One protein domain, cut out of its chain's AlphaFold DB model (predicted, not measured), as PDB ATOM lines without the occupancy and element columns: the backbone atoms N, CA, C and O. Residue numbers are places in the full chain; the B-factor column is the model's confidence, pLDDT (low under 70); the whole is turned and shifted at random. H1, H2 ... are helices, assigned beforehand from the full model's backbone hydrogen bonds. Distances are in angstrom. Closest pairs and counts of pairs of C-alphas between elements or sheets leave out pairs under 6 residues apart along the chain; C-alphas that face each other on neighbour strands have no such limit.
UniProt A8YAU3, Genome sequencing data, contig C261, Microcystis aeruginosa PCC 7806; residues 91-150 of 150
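AT A GLANCE: This is residues 91 to 150 of the 150 residues of an uncharacterized protein of Microcystis aeruginosa PCC 7806 (UniProt A8YAU3). The picture is a loose helical hairpin: H1 and H2 run side by side in opposite ways, joined at one end by a wide loop, residues 114 to 125. The end stretches, residues 91 to 97 and 140 to 150, start from the other end of the pair, and the latter leads away from it. The printed part has 60 residues with two named helices, H1 then H2, and no named strand; the class is all helix. It is loose, with a radius of gyration of the C-alphas of 13.1 A, and spans 35 by 28 by 16 A.

HOW THE PARTS SIT: H1, residues 98 to 113, touches H2, residues 126 to 139, with its residues 105 to 112 alone. The closest C-alphas, of Leu 112 and Glu 126, are 6.3 A apart. The two form a helical hairpin at a shallow tilt of 24 degrees, opposite ways. In both, every O i to N i+4 pair is within hydrogen-bond range.

IN THESE COORDINATES: H1 measures 22.4 A from C-alpha 98 at (189.988, 158.055, 239.624) to C-alpha 113. H2 measures 18.7 A and ends at C-alpha 139 at (183.707, 141.788, 241.745).

THE WHOLE: The farthest C-alphas, of Glu 115 and His 147, are 36.8 A apart. The printed part has no cut; the link from H1 to H2 is long. pLDDT is under 70 in residues 115 to 120 and 138 to 150.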
ATOM      1  N   SER A  91     197.141 146.204 239.975       82.81
ATOM      2  CA  SER A  91     196.762 144.818 240.231       82.81
ATOM      3  C   SER A  91     195.253 144.608 240.219       82.81
ATOM      4  O   SER A  91     194.809 143.521 239.875       82.81
ATOM      5  N   CYS A  92     194.465 145.633 240.533       84.00
ATOM      6  CA  CYS A  92     193.017 145.619 240.368       84.00
ATOM      7  C   CYS A  92     192.516 146.941 239.772       84.00
ATOM      8  O   CYS A  92     193.215 147.956 239.777       84.00
ATOM      9  N   TYR A  93     191.295 146.930 239.241       86.12
ATOM     10  CA  TYR A  93     190.686 148.098 238.596       86.12
ATOM     11  C   TYR A  93     190.534 149.284 239.569       86.12
ATOM     12  O   TYR A  93     190.684 150.443 239.188       86.12
ATOM     13  N   GLN A  94     190.296 148.996 240.847       87.12
ATOM     14  CA  GLN A  94     190.131 149.965 241.927       87.12
ATOM     15  C   GLN A  94     191.434 150.727 242.217       87.12
ATOM     16  O   GLN A  94     191.373 151.858 242.700       87.12
ATOM     17  N   ASP A  95     192.592 150.161 241.863       88.44
ATOM     18  CA  ASP A  95     193.894 150.821 242.005       88.44
ATOM     19  C   ASP A  95     194.140 151.878 240.910       88.44
ATOM     20  O   ASP A  95     195.029 152.722 241.058       88.44
ATOM     21  N   LEU A  96     193.373 151.863 239.808       89.50
ATOM     22  CA  LEU A  96     193.518 152.840 238.725       89.50
ATOM     23  C   LEU A  96     193.234 154.262 239.225       89.50
ATOM     24  O   LEU A  96     192.368 154.440 240.081       89.50
ATOM     25  N   PRO A  97     193.865 155.303 238.656       91.81
ATOM     26  CA  PRO A  97     193.518 156.683 238.974       91.81
ATOM     27  C   PRO A  97     192.024 156.958 238.768       91.81
ATOM     28  O   PRO A  97     191.425 156.506 237.791       91.81
ATOM     29  N   GLU A  98     191.424 157.746 239.661       91.88
ATOM     30  CA  GLU A  98     189.988 158.055 239.624       91.88
ATOM     31  C   GLU A  98     189.549 158.637 238.273       91.88
ATOM     32  O   GLU A  98     188.518 158.243 237.736       91.88
ATOM     33  N   SER A  99     190.370 159.501 237.670       93.56
ATOM     34  CA  SER A  99     190.109 160.061 236.340       93.56
ATOM     35  C   SER A  99     189.975 158.988 235.254       93.56
ATOM     36  O   SER A  99     189.112 159.105 234.387       93.56
ATOM     37  N   VAL A 100     190.783 157.925 235.318       90.25
ATOM     38  CA  VAL A 100     190.746 156.806 234.366       90.25
ATOM     39  C   VAL A 100     189.476 155.985 234.565       90.25
ATOM     40  O   VAL A 100     188.792 155.679 233.587       90.25
ATOM     41  N   ARG A 101     189.109 155.684 235.817       91.00
ATOM     42  CA  ARG A 101     187.867 154.955 236.128       91.00
ATOM     43  C   ARG A 101     186.628 155.743 235.702       91.00
ATOM     44  O   ARG A 101     185.761 155.200 235.026       91.00
ATOM     45  N   ASN A 102     186.583 157.041 236.004       93.00
ATOM     46  CA  ASN A 102     185.479 157.918 235.605       93.00
ATOM     47  C   ASN A 102     185.340 157.983 234.076       93.00
ATOM     48  O   ASN A 102     184.226 157.938 233.545       93.00
ATOM     49  N   GLN A 103     186.461 158.041 233.347       91.75
ATOM     50  CA  GLN A 103     186.445 158.030 231.885       91.75
ATOM     51  C   GLN A 103     185.966 156.684 231.324       91.75
ATOM     52  O   GLN A 103     185.185 156.670 230.371       91.75
ATOM     53  N   HIS A 104     186.381 155.562 231.920       90.62
ATOM     54  CA  HIS A 104     185.894 154.230 231.558       90.62
ATOM     55  C   HIS A 104     184.374 154.111 231.765       90.62
ATOM     56  O   HIS A 104     183.661 153.770 230.823       90.62
ATOM     57  N   GLN A 105     183.862 154.497 232.939       90.44
ATOM     58  CA  GLN A 105     182.423 154.511 233.241       90.44
ATOM     59  C   GLN A 105     181.633 155.387 232.255       90.44
ATOM     60  O   GLN A 105     180.605 154.963 231.722       90.44
ATOM     61  N   THR A 106     182.138 156.589 231.961       91.50
ATOM     62  CA  THR A 106     181.536 157.510 230.980       91.50
ATOM     63  C   THR A 106     181.520 156.900 229.577       91.50
ATOM     64  O   THR A 106     180.533 157.030 228.848       91.50
ATOM     65  N   GLY A 107     182.588 156.193 229.203       88.88
ATOM     66  CA  GLY A 107     182.678 155.448 227.951       88.88
ATOM     67  C   GLY A 107     181.637 154.332 227.867       88.88
ATOM     68  O   GLY A 107     180.916 154.253 226.875       88.88
ATOM     69  N   CYS A 108     181.485 153.525 228.922       89.19
ATOM     70  CA  CYS A 108     180.452 152.490 229.003       89.19
ATOM     71  C   CYS A 108     179.040 153.077 228.873       89.19
ATOM     72  O   CYS A 108     178.241 152.568 228.089       89.19
ATOM     73  N   ALA A 109     178.744 154.164 229.592       88.56
ATOM     74  CA  ALA A 109     177.454 154.846 229.502       88.56
ATOM     75  C   ALA A 109     177.189 155.356 228.077       88.56
ATOM     76  O   ALA A 109     176.126 155.105 227.517       88.56
ATOM     77  N   THR A 110     178.191 155.981 227.455       87.75
ATOM     78  CA  THR A 110     178.100 156.470 226.072       87.75
ATOM     79  C   THR A 110     177.834 155.329 225.091       87.75
ATOM     80  O   THR A 110     176.983 155.464 224.216       87.75
ATOM     81  N   LEU A 111     178.515 154.189 225.241       86.25
ATOM     82  CA  LEU A 111     178.296 153.007 224.401       86.25
ATOM     83  C   LEU A 111     176.892 152.418 224.567       86.25
ATOM     84  O   LEU A 111     176.340 151.908 223.596       86.25
ATOM     85  N   LEU A 112     176.318 152.476 225.770       85.94
ATOM     86  CA  LEU A 112     174.949 152.028 226.038       85.94
ATOM     87  C   LEU A 112     173.899 153.003 225.491       85.94
ATOM     88  O   LEU A 112     172.852 152.565 225.033       85.94
ATOM     89  N   SER A 113     174.174 154.311 225.511       82.75
ATOM     90  CA  SER A 113     173.268 155.339 224.982       82.75
ATOM     91  C   SER A 113     173.319 155.498 223.460       82.75
ATOM     92  O   SER A 113     172.483 156.195 222.891       82.75
ATOM     93  N   ASN A 114     174.314 154.919 222.788       73.19
ATOM     94  CA  ASN A 114     174.513 155.146 221.364       73.19
ATOM     95  C   ASN A 114     173.593 154.256 220.513       73.19
ATOM     96  O   ASN A 114     173.871 153.077 220.303       73.19
ATOM     97  N   GLU A 115     172.538 154.850 219.952       57.88
ATOM     98  CA  GLU A 115     171.624 154.208 218.990       57.88
ATOM     99  C   GLU A 115     172.320 153.836 217.659       57.88
ATOM    100  O   GLU A 115     171.830 152.996 216.909       57.88
ATOM    101  N   ASN A 116     173.504 154.406 217.383       54.19
ATOM    102  CA  ASN A 116     174.302 154.188 216.171       54.19
ATOM    103  C   ASN A 116     175.521 153.272 216.404       54.19
ATOM    104  O   ASN A 116     176.588 153.509 215.835       54.19
ATOM    105  N   LYS A 117     175.397 152.209 217.218       60.47
ATOM    106  CA  LYS A 117     176.456 151.180 217.388       60.47
ATOM    107  C   LYS A 117     176.961 150.559 216.074       60.47
ATOM    108  O   LYS A 117     178.057 150.001 216.058       60.47
ATOM    109  N   ILE A 118     176.172 150.707 215.012       56.19
ATOM    110  CA  ILE A 118     176.335 150.098 213.697       56.19
ATOM    111  C   ILE A 118     177.746 150.382 213.144       56.19
ATOM    112  O   ILE A 118     178.084 151.520 212.803       56.19
ATOM    113  N   ASN A 119     178.536 149.310 213.032       62.09
ATOM    114  CA  ASN A 119     179.853 149.125 212.401       62.09
ATOM    115  C   ASN A 119     181.095 149.062 213.307       62.09
ATOM    116  O   ASN A 119     182.038 148.366 212.936       62.09
ATOM    117  N   ARG A 120     181.180 149.767 214.449       67.81
ATOM    118  CA  ARG A 120     182.440 149.793 215.251       67.81
ATOM    119  C   ARG A 120     182.435 148.882 216.472       67.81
ATOM    120  O   ARG A 120     183.495 148.418 216.878       67.81
ATOM    121  N   PHE A 121     181.263 148.639 217.055       73.94
ATOM    122  CA  PHE A 121     181.115 147.867 218.294       73.94
ATOM    123  C   PHE A 121     180.034 146.790 218.167       73.94
ATOM    124  O   PHE A 121     179.444 146.388 219.165       73.94
ATOM    125  N   ASP A 122     179.771 146.313 216.947       74.06
ATOM    126  CA  ASP A 122     178.705 145.340 216.669       74.06
ATOM    127  C   ASP A 122     178.915 144.006 217.400       74.06
ATOM    128  O   ASP A 122     177.956 143.309 217.719       74.06
ATOM    129  N   SER A 123     180.167 143.663 217.719       80.56
ATOM    130  CA  SER A 123     180.504 142.485 218.523       80.56
ATOM    131  C   SER A 123     180.218 142.652 220.020       80.56
ATOM    132  O   SER A 123     180.350 141.683 220.763       80.56
ATOM    133  N   LEU A 124     179.886 143.862 220.485       81.81
ATOM    134  CA  LEU A 124     179.734 144.193 221.898       81.81
ATOM    135  C   LEU A 124     178.253 144.392 222.245       81.81
ATOM    136  O   LEU A 124     177.662 145.459 222.023       81.81
ATOM    137  N   SER A 125     177.636 143.360 222.825       86.31
ATOM    138  CA  SER A 125     176.243 143.463 223.258       86.31
ATOM    139  C   SER A 125     176.110 144.396 224.467       86.31
ATOM    140  O   SER A 125     177.044 144.588 225.246       86.31
ATOM    141  N   GLU A 126     174.929 144.986 224.662       87.56
ATOM    142  CA  GLU A 126     174.638 145.769 225.877       87.56
ATOM    143  C   GLU A 126     174.868 144.952 227.150       87.56
ATOM    144  O   GLU A 126     175.399 145.463 228.136       87.56
ATOM    145  N   ARG A 127     174.532 143.657 227.102       89.00
ATOM    146  CA  ARG A 127     174.765 142.723 228.201       89.00
ATOM    147  C   ARG A 127     176.249 142.608 228.532       89.00
ATOM    148  O   ARG A 127     176.579 142.605 229.713       89.00
ATOM    149  N   ASP A 128     177.121 142.535 227.530       88.56
ATOM    150  CA  ASP A 128     178.568 142.431 227.752       88.56
ATOM    151  C   ASP A 128     179.118 143.697 228.406       88.56
ATOM    152  O   ASP A 128     179.922 143.610 229.329       88.56
ATOM    153  N   ILE A 129     178.638 144.874 227.991       88.62
ATOM    154  CA  ILE A 129     179.043 146.155 228.588       88.62
ATOM    155  C   ILE A 129     178.622 146.215 230.060       88.62
ATOM    156  O   ILE A 129     179.450 146.499 230.922       88.62
ATOM    157  N   ILE A 130     177.349 145.924 230.352       89.00
ATOM    158  CA  ILE A 130     176.811 145.959 231.721       89.00
ATOM    159  C   ILE A 130     177.535 144.943 232.603       89.00
ATOM    160  O   ILE A 130     177.924 145.269 233.723       89.00
ATOM    161  N   LYS A 131     177.742 143.724 232.091       88.06
ATOM    162  CA  LYS A 131     178.451 142.668 232.811       88.06
ATOM    163  C   LYS A 131     179.892 143.080 233.112       88.06
ATOM    164  O   LYS A 131     180.287 143.034 234.267       88.06
ATOM    165  N   ASN A 132     180.649 143.542 232.115       85.94
ATOM    166  CA  ASN A 132     182.040 143.956 232.314       85.94
ATOM    167  C   ASN A 132     182.159 145.127 233.297       85.94
ATOM    168  O   ASN A 132     183.054 145.120 234.140       85.94
ATOM    169  N   LEU A 133     181.254 146.108 233.234       88.06
ATOM    170  CA  LEU A 133     181.235 147.218 234.188       88.06
ATOM    171  C   LEU A 133     180.943 146.729 235.615       88.06
ATOM    172  O   LEU A 133     181.623 147.123 236.556       88.06
ATOM    173  N   PHE A 134     179.959 145.845 235.783       86.56
ATOM    174  CA  PHE A 134     179.627 145.283 237.090       86.56
ATOM    175  C   PHE A 134     180.774 144.441 237.664       86.56
ATOM    176  O   PHE A 134     181.152 144.618 238.823       86.56
ATOM    177  N   ASP A 135     181.355 143.569 236.839       82.88
ATOM    178  CA  ASP A 135     182.453 142.692 237.233       82.88
ATOM    179  C   ASP A 135     183.678 143.525 237.640       82.88
ATOM    180  O   ASP A 135     184.272 143.263 238.684       82.88
ATOM    181  N   THR A 136     184.015 144.580 236.884       80.44
ATOM    182  CA  THR A 136     185.168 145.457 237.171       80.44
ATOM    183  C   THR A 136     184.990 146.324 238.419       80.44
ATOM    184  O   THR A 136     185.931 146.427 239.205       80.44
ATOM    185  N   GLU A 137     183.806 146.899 238.649       77.44
ATOM    186  CA  GLU A 137     183.547 147.794 239.790       77.44
ATOM    187  C   GLU A 137     183.321 147.040 241.109       77.44
ATOM    188  O   GLU A 137     183.826 147.457 242.153       77.44
ATOM    189  N   TYR A 138     182.587 145.920 241.075       69.75
ATOM    190  CA  TYR A 138     182.088 145.258 242.288       69.75
ATOM    191  C   TYR A 138     182.715 143.890 242.575       69.75
ATOM    192  O   TYR A 138     182.771 143.496 243.740       69.75
ATOM    193  N   GLN A 139     183.175 143.150 241.558       59.34
ATOM    194  CA  GLN A 139     183.707 141.788 241.745       59.34
ATOM    195  C   GLN A 139     185.227 141.681 241.577       59.34
ATOM    196  O   GLN A 139     185.831 140.738 242.091       59.34
ATOM    197  N   ASN A 140     185.874 142.649 240.927       60.00
ATOM    198  CA  ASN A 140     187.295 142.586 240.594       60.00
ATOM    199  C   ASN A 140     188.214 143.016 241.751       60.00
ATOM    200  O   ASN A 140     189.064 143.883 241.607       60.00
ATOM    201  N   THR A 141     188.056 142.381 242.913       53.88
ATOM    202  CA  THR A 141     189.044 142.440 244.010       53.88
ATOM    203  C   THR A 141     190.196 141.447 243.810       53.88
ATOM    204  O   THR A 141     191.170 141.453 244.563       53.88
ATOM    205  N   SER A 142     190.091 140.578 242.799       55.81
ATOM    206  CA  SER A 142     191.127 139.613 242.440       55.81
ATOM    207  C   SER A 142     192.178 140.271 241.551       55.81
ATOM    208  O   SER A 142     191.846 141.011 240.629       55.81
ATOM    209  N   ARG A 143     193.456 139.992 241.818       60.56
ATOM    210  CA  ARG A 143     194.561 140.567 241.047       60.56
ATOM    211  C   ARG A 143     194.488 140.099 239.591       60.56
ATOM    212  O   ARG A 143     194.327 138.899 239.359       60.56
ATOM    213  N   TYR A 144     194.655 141.007 238.628       64.19
ATOM    214  CA  TYR A 144     194.885 140.636 237.232       64.19
ATOM    215  C   TYR A 144     196.035 139.625 237.187       64.19
ATOM    216  O   TYR A 144     197.092 139.864 237.769       64.19
ATOM    217  N   ASN A 145     195.833 138.473 236.543       59.47
ATOM    218  CA  ASN A 145     196.912 137.517 236.336       59.47
ATOM    219  C   ASN A 145     197.685 137.944 235.074       59.47
ATOM    220  O   ASN A 145     197.165 137.785 233.969       59.47
ATOM    221  N   PRO A 146     198.913 138.479 235.192       54.31
ATOM    222  CA  PRO A 146     199.669 138.957 234.035       54.31
ATOM    223  C   PRO A 146     200.056 137.829 233.062       54.31
ATOM    224  O   PRO A 146     200.499 138.111 231.953       54.31
ATOM    225  N   HIS A 147     199.874 136.558 233.446       52.25
ATOM    226  CA  HIS A 147     200.171 135.379 232.626       52.25
ATOM    227  C   HIS A 147     198.945 134.752 231.944       52.25
ATOM    228  O   HIS A 147     199.074 133.692 231.339       52.25
ATOM    229  N   SER A 148     197.757 135.361 232.047       49.16
ATOM    230  CA  SER A 148     196.537 134.867 231.386       49.16
ATOM    231  C   SER A 148     196.129 135.654 230.135       49.16
ATOM    232  O   SER A 148     195.035 135.430 229.621       49.16
ATOM    233  N   ALA A 149     196.963 136.576 229.649       35.94
ATOM    234  CA  ALA A 149     196.751 137.187 228.339       35.94
ATOM    235  C   ALA A 149     197.227 136.218 227.230       35.94
ATOM    236  O   ALA A 149     198.307 135.641 227.394       35.94
ATOM    237  N   PRO A 150     196.436 135.989 226.164       39.91
ATOM    238  CA  PRO A 150     196.853 135.202 225.002       39.91
ATOM    239  C   PRO A 150     197.996 135.854 224.214       39.91
ATOM    240  O   PRO A 150     198.118 137.100 224.259       39.91
TER     241      PRO A 150